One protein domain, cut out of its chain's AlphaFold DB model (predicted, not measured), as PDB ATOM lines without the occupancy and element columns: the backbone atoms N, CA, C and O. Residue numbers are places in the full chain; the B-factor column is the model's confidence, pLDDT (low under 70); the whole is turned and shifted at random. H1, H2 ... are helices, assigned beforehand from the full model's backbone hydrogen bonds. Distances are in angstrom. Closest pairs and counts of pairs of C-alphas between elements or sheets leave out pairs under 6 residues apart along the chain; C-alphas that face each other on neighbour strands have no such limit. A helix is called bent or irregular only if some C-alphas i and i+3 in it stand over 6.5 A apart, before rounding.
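Overview. This is residues 25 to 88 and 119 to 143 of the 361 residues of an uncharacterized protein of Drosophila willistoni (UniProt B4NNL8). A rod of nearly aligned helices: H1 runs in the middle, with H2 on one side and H4 on the other, both running back against it. After H2 the chain goes on into H3, which carries the rod farther along its length; residues 80 to 88 stick out at that end. The printed part has 89 residues and four named helices, in the order H1, H2, H3, H4, with no named strand: all helix. It is loose, with a radius of gyration of the C-alphas of 16.0 A and spans of 56 by 22 by 19 A.

Arrangement. H1, residues 27 to 46, is the hub, touching three helices. It forms a helical hairpin with H2, residues 55 to 65, opposite ways at a shallow tilt of 2 degrees; the closest C-alphas, of Leu 39 and Tyr 59, are 5.4 A apart. H3, residues 68 to 83, only just touches H1, with 3 pairs of C-alphas within 8 A, through residues 71 to 72 and 28 to 29 alone; the closest C-alphas are those of His 28 and Val 72, 6.8 A. H4, residues 120 to 141, touches H1 opposite ways at a shallow tilt of 19 degrees, closest at the C-alphas of Ser 36 and Gly 128, 5.2 A. H4 is apart from H2 and H3. Every O i to N i+4 pair is within hydrogen-bond range in H4, against 15 of 16 in H1, 11 of 12 in H3 and 2 of 7 in H2, where 7 of 8 O i to N i+3 pairs are.

Along the chain. H1 begins at C-alpha 27 (56.233, -2.938, -43.645) and is 28.7 A long. H2 measures 16.9 A and is only just irregular: C-alphas 59 and 62 are 6.7 A apart. H3 is 23.6 A long. H4, 31.9 A, ends at C-alpha 141 (46.035, 10.079, -44.379).

Size, cuts and confidence. The C-alphas farthest apart, of Glu 49 and Lys 87, are 56.8 A apart. Residues 89 to 118 are cut out, with 44.2 A between C-alphas 88 and 119. The link from H1 to H2 is short and that from H2 to H3 tight. Mean pLDDT of the printed part is 73.7; 30 residues are under 70, among them 25 to 36 and 38 to 50.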
ATOM      1  N   ASN A  25      56.638   1.603 -39.932       40.09
ATOM      2  CA  ASN A  25      55.373   0.896 -39.684       40.09
ATOM      3  C   ASN A  25      54.619   0.498 -40.968       40.09
ATOM      4  O   ASN A  25      53.623  -0.225 -40.910       40.09
ATOM      5  N   ALA A  26      55.122   0.882 -42.147       39.84
ATOM      6  CA  ALA A  26      54.505   0.533 -43.426       39.84
ATOM      7  C   ALA A  26      54.824  -0.902 -43.894       39.84
ATOM      8  O   ALA A  26      54.178  -1.419 -44.805       39.84
ATOM      9  N   ILE A  27      55.770  -1.595 -43.248       44.50
ATOM     10  CA  ILE A  27      56.233  -2.938 -43.645       44.50
ATOM     11  C   ILE A  27      55.081  -3.958 -43.674       44.50
ATOM     12  O   ILE A  27      55.027  -4.817 -44.559       44.50
ATOM     13  N   HIS A  28      54.126  -3.845 -42.748       52.78
ATOM     14  CA  HIS A  28      53.010  -4.783 -42.652       52.78
ATOM     15  C   HIS A  28      52.022  -4.674 -43.819       52.78
ATOM     16  O   HIS A  28      51.838  -5.672 -44.516       52.78
ATOM     17  N   PRO A  29      51.418  -3.513 -44.128       56.03
ATOM     18  CA  PRO A  29      50.500  -3.416 -45.263       56.03
ATOM     19  C   PRO A  29      51.202  -3.585 -46.629       56.03
ATOM     20  O   PRO A  29      50.583  -4.081 -47.573       56.03
ATOM     21  N   HIS A  30      52.509  -3.300 -46.746       60.00
ATOM     22  CA  HIS A  30      53.279  -3.593 -47.967       60.00
ATOM     23  C   HIS A  30      53.364  -5.093 -48.294       60.00
ATOM     24  O   HIS A  30      53.319  -5.475 -49.465       60.00
ATOM     25  N   SER A  31      53.434  -5.958 -47.279       58.75
ATOM     26  CA  SER A  31      53.468  -7.414 -47.473       58.75
ATOM     27  C   SER A  31      52.154  -8.003 -48.004       58.75
ATOM     28  O   SER A  31      52.139  -9.007 -48.719       58.75
ATOM     29  N   TYR A  32      51.030  -7.368 -47.673       64.50
ATOM     30  CA  TYR A  32      49.708  -7.767 -48.142       64.50
ATOM     31  C   TYR A  32      49.507  -7.430 -49.600       64.50
ATOM     32  O   TYR A  32      48.918  -8.212 -50.352       64.50
ATOM     33  N   LEU A  33      50.028  -6.274 -50.003       64.75
ATOM     34  CA  LEU A  33      50.056  -5.881 -51.394       64.75
ATOM     35  C   LEU A  33      50.957  -6.823 -52.201       64.75
ATOM     36  O   LEU A  33      50.519  -7.327 -53.232       64.75
ATOM     37  N   SER A  34      52.167  -7.131 -51.715       63.06
ATOM     38  CA  SER A  34      53.071  -8.059 -52.408       63.06
ATOM     39  C   SER A  34      52.467  -9.460 -52.531       63.06
ATOM     40  O   SER A  34      52.489 -10.035 -53.618       63.06
ATOM     41  N   SER A  35      51.820  -9.962 -51.475       61.31
ATOM     42  CA  SER A  35      51.054 -11.211 -51.526       61.31
ATOM     43  C   SER A  35      49.943 -11.116 -52.581       61.31
ATOM     44  O   SER A  35      49.864 -11.944 -53.484       61.31
ATOM     45  N   SER A  36      49.097 -10.085 -52.541       61.59
ATOM     46  CA  SER A  36      47.954  -9.955 -53.464       61.59
ATOM     47  C   SER A  36      48.380  -9.877 -54.937       61.59
ATOM     48  O   SER A  36      47.715 -10.439 -55.811       61.59
ATOM     49  N   ILE A  37      49.524  -9.246 -55.218       70.38
ATOM     50  CA  ILE A  37      50.139  -9.207 -56.551       70.38
ATOM     51  C   ILE A  37      50.591 -10.610 -56.981       70.38
ATOM     52  O   ILE A  37      50.294 -11.027 -58.100       70.38
ATOM     53  N   ILE A  38      51.244 -11.364 -56.091       69.69
ATOM     54  CA  ILE A  38      51.689 -12.741 -56.357       69.69
ATOM     55  C   ILE A  38      50.493 -13.659 -56.654       69.69
ATOM     56  O   ILE A  38      50.537 -14.421 -57.619       69.69
ATOM     57  N   LEU A  39      49.390 -13.550 -55.905       65.69
ATOM     58  CA  LEU A  39      48.174 -14.338 -56.157       65.69
ATOM     59  C   LEU A  39      47.529 -14.007 -57.500       65.69
ATOM     60  O   LEU A  39      47.099 -14.897 -58.234       65.69
ATOM     61  N   THR A  40      47.479 -12.720 -57.835       65.69
ATOM     62  CA  THR A  40      46.937 -12.249 -59.113       65.69
ATOM     63  C   THR A  40      47.788 -12.756 -60.280       65.69
ATOM     64  O   THR A  40      47.251 -13.215 -61.282       65.69
ATOM     65  N   ALA A  41      49.114 -12.766 -60.137       67.00
ATOM     66  CA  ALA A  41      50.011 -13.324 -61.145       67.00
ATOM     67  C   ALA A  41      49.820 -14.843 -61.311       67.00
ATOM     68  O   ALA A  41      49.645 -15.317 -62.432       67.00
ATOM     69  N   ILE A  42      49.772 -15.607 -60.214       67.62
ATOM     70  CA  ILE A  42      49.589 -17.070 -60.248       67.62
ATOM     71  C   ILE A  42      48.241 -17.445 -60.875       67.62
ATOM     72  O   ILE A  42      48.167 -18.366 -61.684       67.62
ATOM     73  N   THR A  43      47.177 -16.712 -60.554       63.59
ATOM     74  CA  THR A  43      45.826 -16.981 -61.078       63.59
ATOM     75  C   THR A  43      45.688 -16.644 -62.561       63.59
ATOM     76  O   THR A  43      44.989 -17.356 -63.277       63.59
ATOM     77  N   GLN A  44      46.405 -15.632 -63.053       64.31
ATOM     78  CA  GLN A  44      46.490 -15.331 -64.487       64.31
ATOM     79  C   GLN A  44      47.272 -16.398 -65.264       64.31
ATOM     80  O   GLN A  44      46.888 -16.753 -66.378       64.31
ATOM     81  N   ILE A  45      48.338 -16.954 -64.678       66.94
ATOM     82  CA  ILE A  45      49.084 -18.065 -65.289       66.94
ATOM     83  C   ILE A  45      48.231 -19.346 -65.249       66.94
ATOM     84  O   ILE A  45      48.186 -20.077 -66.235       66.94
ATOM     85  N   SER A  46      47.463 -19.570 -64.175       67.44
ATOM     86  CA  SER A  46      46.568 -20.730 -64.037       67.44
ATOM     87  C   SER A  46      45.395 -20.735 -65.025       67.44
ATOM     88  O   SER A  46      44.795 -21.783 -65.245       67.44
ATOM     89  N   LEU A  47      45.044 -19.586 -65.615       65.38
ATOM     90  CA  LEU A  47      44.071 -19.519 -66.712       65.38
ATOM     91  C   LEU A  47      44.658 -19.965 -68.058       65.38
ATOM     92  O   LEU A  47      43.900 -20.281 -68.972       65.38
ATOM     93  N   ARG A  48      45.990 -19.950 -68.204       64.19
ATOM     94  CA  ARG A  48      46.688 -20.327 -69.442       64.19
ATOM     95  C   ARG A  48      47.237 -21.750 -69.398       64.19
ATOM     96  O   ARG A  48      47.235 -22.413 -70.429       64.19
ATOM     97  N   GLU A  49      47.655 -22.227 -68.228       66.31
ATOM     98  CA  GLU A  49      48.138 -23.594 -68.014       66.31
ATOM     99  C   GLU A  49      47.547 -24.200 -66.732       66.31
ATOM    100  O   GLU A  49      47.335 -23.498 -65.746       66.31
ATOM    101  N   ASN A  50      47.304 -25.516 -66.716       62.94
ATOM    102  CA  ASN A  50      46.900 -26.231 -65.498       62.94
ATOM    103  C   ASN A  50      48.103 -26.358 -64.552       62.94
ATOM    104  O   ASN A  50      48.857 -27.330 -64.596       62.94
ATOM    105  N   ILE A  51      48.291 -25.350 -63.704       70.69
ATOM    106  CA  ILE A  51      49.340 -25.325 -62.686       70.69
ATOM    107  C   ILE A  51      48.946 -26.234 -61.518       70.69
ATOM    108  O   ILE A  51      47.778 -26.328 -61.137       70.69
ATOM    109  N   SER A  52      49.933 -26.889 -60.903       72.38
ATOM    110  CA  SER A  52      49.695 -27.663 -59.685       72.38
ATOM    111  C   SER A  52      49.208 -26.759 -58.530       72.38
ATOM    112  O   SER A  52      49.757 -25.672 -58.321       72.38
ATOM    113  N   PRO A  53      48.230 -27.204 -57.712       71.38
ATOM    114  CA  PRO A  53      47.681 -26.415 -56.600       71.38
ATOM    115  C   PRO A  53      48.719 -25.926 -55.577       71.38
ATOM    116  O   PRO A  53      48.489 -24.948 -54.873       71.38
ATOM    117  N   TRP A  54      49.889 -26.569 -55.518       75.19
ATOM    118  CA  TRP A  54      51.002 -26.204 -54.641       75.19
ATOM    119  C   TRP A  54      51.536 -24.786 -54.880       75.19
ATOM    120  O   TRP A  54      51.984 -24.143 -53.935       75.19
ATOM    121  N   TRP A  55      51.435 -24.256 -56.101       74.81
ATOM    122  CA  TRP A  55      51.875 -22.889 -56.392       74.81
ATOM    123  C   TRP A  55      51.025 -21.824 -55.697       74.81
ATOM    124  O   TRP A  55      51.551 -20.772 -55.344       74.81
ATOM    125  N   TYR A  56      49.757 -22.109 -55.385       70.12
ATOM    126  CA  TYR A  56      48.920 -21.207 -54.589       70.12
ATOM    127  C   TYR A  56      49.419 -21.056 -53.150       70.12
ATOM    128  O   TYR A  56      49.144 -20.044 -52.515       70.12
ATOM    129  N   ILE A  57      50.210 -22.003 -52.639       76.19
ATOM    130  CA  ILE A  57      50.820 -21.877 -51.311       76.19
ATOM    131  C   ILE A  57      51.897 -20.786 -51.310       76.19
ATOM    132  O   ILE A  57      52.078 -20.125 -50.286       76.19
ATOM    133  N   LEU A  58      52.544 -20.522 -52.453       74.19
ATOM    134  CA  LEU A  58      53.572 -19.485 -52.582       74.19
ATOM    135  C   LEU A  58      53.022 -18.079 -52.282       74.19
ATOM    136  O   LEU A  58      53.736 -17.259 -51.710       74.19
ATOM    137  N   TYR A  59      51.744 -17.821 -52.583       71.69
ATOM    138  CA  TYR A  59      51.045 -16.590 -52.186       71.69
ATOM    139  C   TYR A  59      51.049 -16.369 -50.668       71.69
ATOM    140  O   TYR A  59      51.166 -15.241 -50.194       71.69
ATOM    141  N   SER A  60      50.924 -17.447 -49.903       68.94
ATOM    142  CA  SER A  60      50.849 -17.397 -48.442       68.94
ATOM    143  C   SER A  60      52.186 -17.011 -47.812       68.94
ATOM    144  O   SER A  60      52.201 -16.490 -46.701       68.94
ATOM    145  N   VAL A  61      53.311 -17.249 -48.498       75.25
ATOM    146  CA  VAL A  61      54.658 -17.087 -47.929       75.25
ATOM    147  C   VAL A  61      54.924 -15.639 -47.490       75.25
ATOM    148  O   VAL A  61      55.227 -15.446 -46.312       75.25
ATOM    149  N   PRO A  62      54.751 -14.598 -48.330       72.00
ATOM    150  CA  PRO A  62      54.988 -13.220 -47.891       72.00
ATOM    151  C   PRO A  62      54.001 -12.757 -46.807       72.00
ATOM    152  O   PRO A  62      54.390 -12.011 -45.909       72.00
ATOM    153  N   SER A  63      52.755 -13.244 -46.843       68.19
ATOM    154  CA  SER A  63      51.736 -12.954 -45.824       68.19
ATOM    155  C   SER A  63      52.116 -13.530 -44.452       68.19
ATOM    156  O   SER A  63      52.007 -12.844 -43.433       68.19
ATOM    157  N   ILE A  64      52.655 -14.756 -44.420       71.94
ATOM    158  CA  ILE A  64      53.148 -15.407 -43.197       71.94
ATOM    159  C   ILE A  64      54.353 -14.647 -42.629       71.94
ATOM    160  O   ILE A  64      54.378 -14.349 -41.435       71.94
ATOM    161  N   PHE A  65      55.323 -14.279 -43.474       68.69
ATOM    162  CA  PHE A  65      56.531 -13.572 -43.028       68.69
ATOM    163  C   PHE A  65      56.253 -12.183 -42.439       68.69
ATOM    164  O   PHE A  65      57.030 -11.706 -41.618       68.69
ATOM    165  N   SER A  66      55.145 -11.540 -42.808       67.69
ATOM    166  CA  SER A  66      54.766 -10.231 -42.262       67.69
ATOM    167  C   SER A  66      53.779 -10.288 -41.087       67.69
ATOM    168  O   SER A  66      53.311  -9.253 -40.605       67.69
ATOM    169  N   GLY A  67      53.467 -11.489 -40.593       64.00
ATOM    170  CA  GLY A  67      52.613 -11.692 -39.419       64.00
ATOM    171  C   GLY A  67      51.111 -11.792 -39.711       64.00
ATOM    172  O   GLY A  67      50.312 -11.858 -38.774       64.00
ATOM    173  N   GLY A  68      50.705 -11.836 -40.982       74.56
ATOM    174  CA  GLY A  68      49.331 -12.138 -41.378       74.56
ATOM    175  C   GLY A  68      48.278 -11.212 -40.759       74.56
ATOM    176  O   GLY A  68      48.523 -10.033 -40.479       74.56
ATOM    177  N   PHE A  69      47.027 -11.687 -40.695       77.38
ATOM    178  CA  PHE A  69      45.855 -10.832 -40.406       77.38
ATOM    179  C   PHE A  69      45.869 -10.337 -38.962       77.38
ATOM    180  O   PHE A  69      45.480  -9.206 -38.662       77.38
ATOM    181  N   CYS A  70      46.426 -11.167 -38.085       74.50
ATOM    182  CA  CYS A  70      46.614 -10.865 -36.678       74.50
ATOM    183  C   CYS A  70      47.533  -9.653 -36.472       74.50
ATOM    184  O   CYS A  70      47.228  -8.827 -35.617       74.50
ATOM    185  N   SER A  71      48.597  -9.498 -37.272       76.06
ATOM    186  CA  SER A  71      49.510  -8.348 -37.172       76.06
ATOM    187  C   SER A  71      48.818  -7.027 -37.524       76.06
ATOM    188  O   SER A  71      48.858  -6.077 -36.743       76.06
ATOM    189  N   VAL A  72      48.087  -6.984 -38.646       80.00
ATOM    190  CA  VAL A  72      47.335  -5.782 -39.058       80.00
ATOM    191  C   VAL A  72      46.306  -5.398 -37.999       80.00
ATOM    192  O   VAL A  72      46.194  -4.225 -37.638       80.00
ATOM    193  N   CYS A  73      45.599  -6.385 -37.441       81.25
ATOM    194  CA  CYS A  73      44.691  -6.153 -36.324       81.25
ATOM    195  C   CYS A  73      45.437  -5.584 -35.109       81.25
ATOM    196  O   CYS A  73      45.008  -4.570 -34.565       81.25
ATOM    197  N   ALA A  74      46.549  -6.196 -34.695       81.12
ATOM    198  CA  ALA A  74      47.336  -5.774 -33.537       81.12
ATOM    199  C   ALA A  74      47.797  -4.315 -33.648       81.12
ATOM    200  O   ALA A  74      47.544  -3.525 -32.738       81.12
ATOM    201  N   VAL A  75      48.397  -3.950 -34.788       80.81
ATOM    202  CA  VAL A  75      48.847  -2.582 -35.086       80.81
ATOM    203  C   VAL A  75      47.671  -1.611 -35.054       80.81
ATOM    204  O   VAL A  75      47.748  -0.572 -34.402       80.81
ATOM    205  N   SER A  76      46.542  -1.973 -35.663       84.19
ATOM    206  CA  SER A  76      45.350  -1.122 -35.664       84.19
ATOM    207  C   SER A  76      44.790  -0.911 -34.247       84.19
ATOM    208  O   SER A  76      44.382   0.194 -33.890       84.19
ATOM    209  N   PHE A  77      44.780  -1.949 -33.398       85.38
ATOM    210  CA  PHE A  77      44.295  -1.834 -32.017       85.38
ATOM    211  C   PHE A  77      45.263  -1.025 -31.145       85.38
ATOM    212  O   PHE A  77      44.805  -0.278 -30.278       85.38
ATOM    213  N   CYS A  78      46.572  -1.125 -31.400       83.06
ATOM    214  CA  CYS A  78      47.585  -0.279 -30.772       83.06
ATOM    215  C   CYS A  78      47.368   1.190 -31.144       83.06
ATOM    216  O   CYS A  78      47.193   2.021 -30.259       83.06
ATOM    217  N   TYR A  79      47.227   1.478 -32.440       83.62
ATOM    218  CA  TYR A  79      46.968   2.824 -32.941       83.62
ATOM    219  C   TYR A  79      45.723   3.454 -32.303       83.62
ATOM    220  O   TYR A  79      45.757   4.583 -31.808       83.62
ATOM    221  N   ILE A  80      44.613   2.707 -32.242       86.00
ATOM    222  CA  ILE A  80      43.408   3.173 -31.548       86.00
ATOM    223  C   ILE A  80      43.695   3.404 -30.070       86.00
ATOM    224  O   ILE A  80      43.235   4.397 -29.520       86.00
ATOM    225  N   SER A  81      44.426   2.521 -29.400       84.81
ATOM    226  CA  SER A  81      44.734   2.697 -27.981       84.81
ATOM    227  C   SER A  81      45.520   3.982 -27.697       84.81
ATOM    228  O   SER A  81      45.244   4.632 -26.684       84.81
ATOM    229  N   ASP A  82      46.423   4.363 -28.600       82.81
ATOM    230  CA  ASP A  82      47.295   5.534 -28.460       82.81
ATOM    231  C   ASP A  82      46.548   6.849 -28.723       82.81
ATOM    232  O   ASP A  82      46.699   7.822 -27.986       82.81
ATOM    233  N   VAL A  83      45.671   6.877 -29.732       84.00
ATOM    234  CA  VAL A  83      44.933   8.090 -30.147       84.00
ATOM    235  C   VAL A  83      43.638   8.296 -29.334       84.00
ATOM    236  O   VAL A  83      42.892   9.259 -29.541       84.00
ATOM    237  N   THR A  84      43.309   7.392 -28.404       86.62
ATOM    238  CA  THR A  84      42.040   7.424 -27.655       86.62
ATOM    239  C   THR A  84      42.180   7.684 -26.171       86.62
ATOM    240  O   THR A  84      43.083   7.206 -25.495       86.62
ATOM    241  N   THR A  85      41.190   8.395 -25.632       86.44
ATOM    242  CA  THR A  85      41.038   8.606 -24.191       86.44
ATOM    243  C   THR A  85      40.319   7.422 -23.543       86.44
ATOM    244  O   THR A  85      39.407   6.861 -24.152       86.44
ATOM    245  N   ALA A  86      40.638   7.096 -22.284       81.31
ATOM    246  CA  ALA A  86      40.058   5.958 -21.546       81.31
ATOM    247  C   ALA A  86      38.516   5.885 -21.631       81.31
ATOM    248  O   ALA A  86      37.930   4.835 -21.874       81.31
ATOM    249  N   LYS A  87      37.828   7.035 -21.576       82.94
ATOM    250  CA  LYS A  87      36.360   7.099 -21.684       82.94
ATOM    251  C   LYS A  87      35.824   6.647 -23.053       82.94
ATOM    252  O   LYS A  87      34.779   5.996 -23.125       82.94
ATOM    253  N   THR A  88      36.500   7.008 -24.146       86.88
ATOM    254  CA  THR A  88      36.045   6.733 -25.526       86.88
ATOM    255  C   THR A  88      36.671   5.476 -26.126       86.88
ATOM    256  O   THR A  88      36.102   4.889 -27.050       86.88
ATOM    257  N   THR A 119      34.764 -15.422 -63.493       81.00
ATOM    258  CA  THR A 119      35.903 -16.339 -63.237       81.00
ATOM    259  C   THR A 119      36.858 -15.816 -62.145       81.00
ATOM    260  O   THR A 119      36.794 -14.664 -61.721       81.00
ATOM    261  N   ALA A 120      37.768 -16.667 -61.655       75.56
ATOM    262  CA  ALA A 120      38.634 -16.393 -60.503       75.56
ATOM    263  C   ALA A 120      39.627 -15.222 -60.679       75.56
ATOM    264  O   ALA A 120      39.912 -14.507 -59.723       75.56
ATOM    265  N   ALA A 121      40.184 -15.009 -61.872       77.94
ATOM    266  CA  ALA A 121      41.255 -14.025 -62.061       77.94
ATOM    267  C   ALA A 121      40.840 -12.549 -61.867       77.94
ATOM    268  O   ALA A 121      41.538 -11.838 -61.141       77.94
ATOM    269  N   PRO A 122      39.722 -12.050 -62.437       80.75
ATOM    270  CA  PRO A 122      39.267 -10.684 -62.162       80.75
ATOM    271  C   PRO A 122      38.891 -10.460 -60.691       80.75
ATOM    272  O   PRO A 122      39.109  -9.363 -60.181       80.75
ATOM    273  N   LEU A 123      38.410 -11.485 -59.975       83.56
ATOM    274  CA  LEU A 123      38.140 -11.391 -58.535       83.56
ATOM    275  C   LEU A 123      39.405 -11.013 -57.747       83.56
ATOM    276  O   LEU A 123      39.381 -10.087 -56.935       83.56
ATOM    277  N   PHE A 124      40.528 -11.687 -58.014       80.69
ATOM    278  CA  PHE A 124      41.795 -11.383 -57.344       80.69
ATOM    279  C   PHE A 124      42.377 -10.031 -57.759       80.69
ATOM    280  O   PHE A 124      42.910  -9.323 -56.908       80.69
ATOM    281  N   MET A 125      42.201  -9.621 -59.020       81.75
ATOM    282  CA  MET A 125      42.589  -8.277 -59.467       81.75
ATOM    283  C   MET A 125      41.831  -7.176 -58.718       81.75
ATOM    284  O   MET A 125      42.444  -6.200 -58.292       81.75
ATOM    285  N   ILE A 126      40.518  -7.341 -58.530       86.44
ATOM    286  CA  ILE A 126      39.679  -6.400 -57.774       86.44
ATOM    287  C   ILE A 126      40.102  -6.367 -56.300       86.44
ATOM    288  O   ILE A 126      40.228  -5.297 -55.712       86.44
ATOM    289  N   SER A 127      40.375  -7.527 -55.700       83.81
ATOM    290  CA  SER A 127      40.881  -7.584 -54.324       83.81
ATOM    291  C   SER A 127      42.247  -6.901 -54.185       83.81
ATOM    292  O   SER A 127      42.481  -6.176 -53.217       83.81
ATOM    293  N   GLY A 128      43.156  -7.119 -55.139       81.50
ATOM    294  CA  GLY A 128      44.491  -6.524 -55.141       81.50
ATOM    295  C   GLY A 128      44.464  -5.009 -55.326       81.50
ATOM    296  O   GLY A 128      45.189  -4.298 -54.629       81.50
ATOM    297  N   SER A 129      43.600  -4.496 -56.206       85.00
ATOM    298  CA  SER A 129      43.436  -3.052 -56.400       85.00
ATOM    299  C   SER A 129      42.832  -2.378 -55.170       85.00
ATOM    300  O   SER A 129      43.325  -1.331 -54.751       85.00
ATOM    301  N   LEU A 130      41.840  -3.000 -54.528       86.94
ATOM    302  CA  LEU A 130      41.262  -2.488 -53.286       86.94
ATOM    303  C   LEU A 130      42.301  -2.443 -52.154       86.94
ATOM    304  O   LEU A 130      42.386  -1.449 -51.432       86.94
ATOM    305  N   MET A 131      43.145  -3.474 -52.046       82.50
ATOM    306  CA  MET A 131      44.257  -3.496 -51.092       82.50
ATOM    307  C   MET A 131      45.280  -2.386 -51.390       82.50
ATOM    308  O   MET A 131      45.710  -1.686 -50.474       82.50
ATOM    309  N   ALA A 132      45.624  -2.157 -52.662       80.56
ATOM    310  CA  ALA A 132      46.526  -1.077 -53.069       80.56
ATOM    311  C   ALA A 132      45.972   0.310 -52.708       80.56
ATOM    312  O   ALA A 132      46.694   1.137 -52.155       80.56
ATOM    313  N   ILE A 133      44.679   0.546 -52.956       86.62
ATOM    314  CA  ILE A 133      43.999   1.791 -52.576       86.62
ATOM    315  C   ILE A 133      44.036   1.976 -51.056       86.62
ATOM    316  O   ILE A 133      44.332   3.073 -50.584       86.62
ATOM    317  N   SER A 134      43.797   0.911 -50.282       83.62
ATOM    318  CA  SER A 134      43.851   0.978 -48.816       83.62
ATOM    319  C   SER A 134      45.248   1.334 -48.289       83.62
ATOM    320  O   SER A 134      45.367   2.120 -47.352       83.62
ATOM    321  N   LEU A 135      46.308   0.832 -48.933       79.06
ATOM    322  CA  LEU A 135      47.691   1.165 -48.595       79.06
ATOM    323  C   LEU A 135      48.007   2.632 -48.910       79.06
ATOM    324  O   LEU A 135      48.588   3.320 -48.076       79.06
ATOM    325  N   ILE A 136      47.611   3.119 -50.090       82.56
ATOM    326  CA  ILE A 136      47.799   4.525 -50.479       82.56
ATOM    327  C   ILE A 136      47.085   5.441 -49.481       82.56
ATOM    328  O   ILE A 136      47.660   6.423 -49.020       82.56
ATOM    329  N   TYR A 137      45.856   5.091 -49.101       84.12
ATOM    330  CA  TYR A 137      45.109   5.824 -48.085       84.12
ATOM    331  C   TYR A 137      45.844   5.844 -46.737       84.12
ATOM    332  O   TYR A 137      45.962   6.903 -46.126       84.12
ATOM    333  N   LEU A 138      46.387   4.706 -46.295       80.38
ATOM    334  CA  LEU A 138      47.135   4.613 -45.040       80.38
ATOM    335  C   LEU A 138      48.382   5.509 -45.053       80.38
ATOM    336  O   LEU A 138      48.601   6.240 -44.095       80.38
ATOM    337  N   ILE A 139      49.147   5.511 -46.149       76.12
ATOM    338  CA  ILE A 139      50.375   6.314 -46.278       76.12
ATOM    339  C   ILE A 139      50.079   7.819 -46.274       76.12
ATOM    340  O   ILE A 139      50.830   8.579 -45.675       76.12
ATOM    341  N   ILE A 140      49.009   8.262 -46.944       80.06
ATOM    342  CA  ILE A 140      48.733   9.697 -47.105       80.06
ATOM    343  C   ILE A 140      47.973  10.267 -45.896       80.06
ATOM    344  O   ILE A 140      48.210  11.409 -45.512       80.06
ATOM    345  N   TRP A 141      47.019   9.520 -45.324       81.00
ATOM    346  CA  TRP A 141      46.035  10.079 -44.379       81.00
ATOM    347  C   TRP A 141      46.225   9.660 -42.921       81.00
ATOM    348  O   TRP A 141      45.664  10.321 -42.046       81.00
ATOM    349  N   VAL A 142      46.959   8.583 -42.628       78.06
ATOM    350  CA  VAL A 142      47.124   8.109 -41.245       78.06
ATOM    351  C   VAL A 142      48.425   8.673 -40.670       78.06
ATOM    352  O   VAL A 142      49.499   8.243 -41.081       78.06
ATOM    353  N   PRO A 143      48.365   9.627 -39.718       72.00
ATOM    354  CA  PRO A 143      49.568  10.135 -39.072       72.00
ATOM    355  C   PRO A 143      50.160   9.067 -38.153       72.00
ATOM    356  O   PRO A 143      49.418   8.391 -37.438       72.00
TER     357      PRO A 143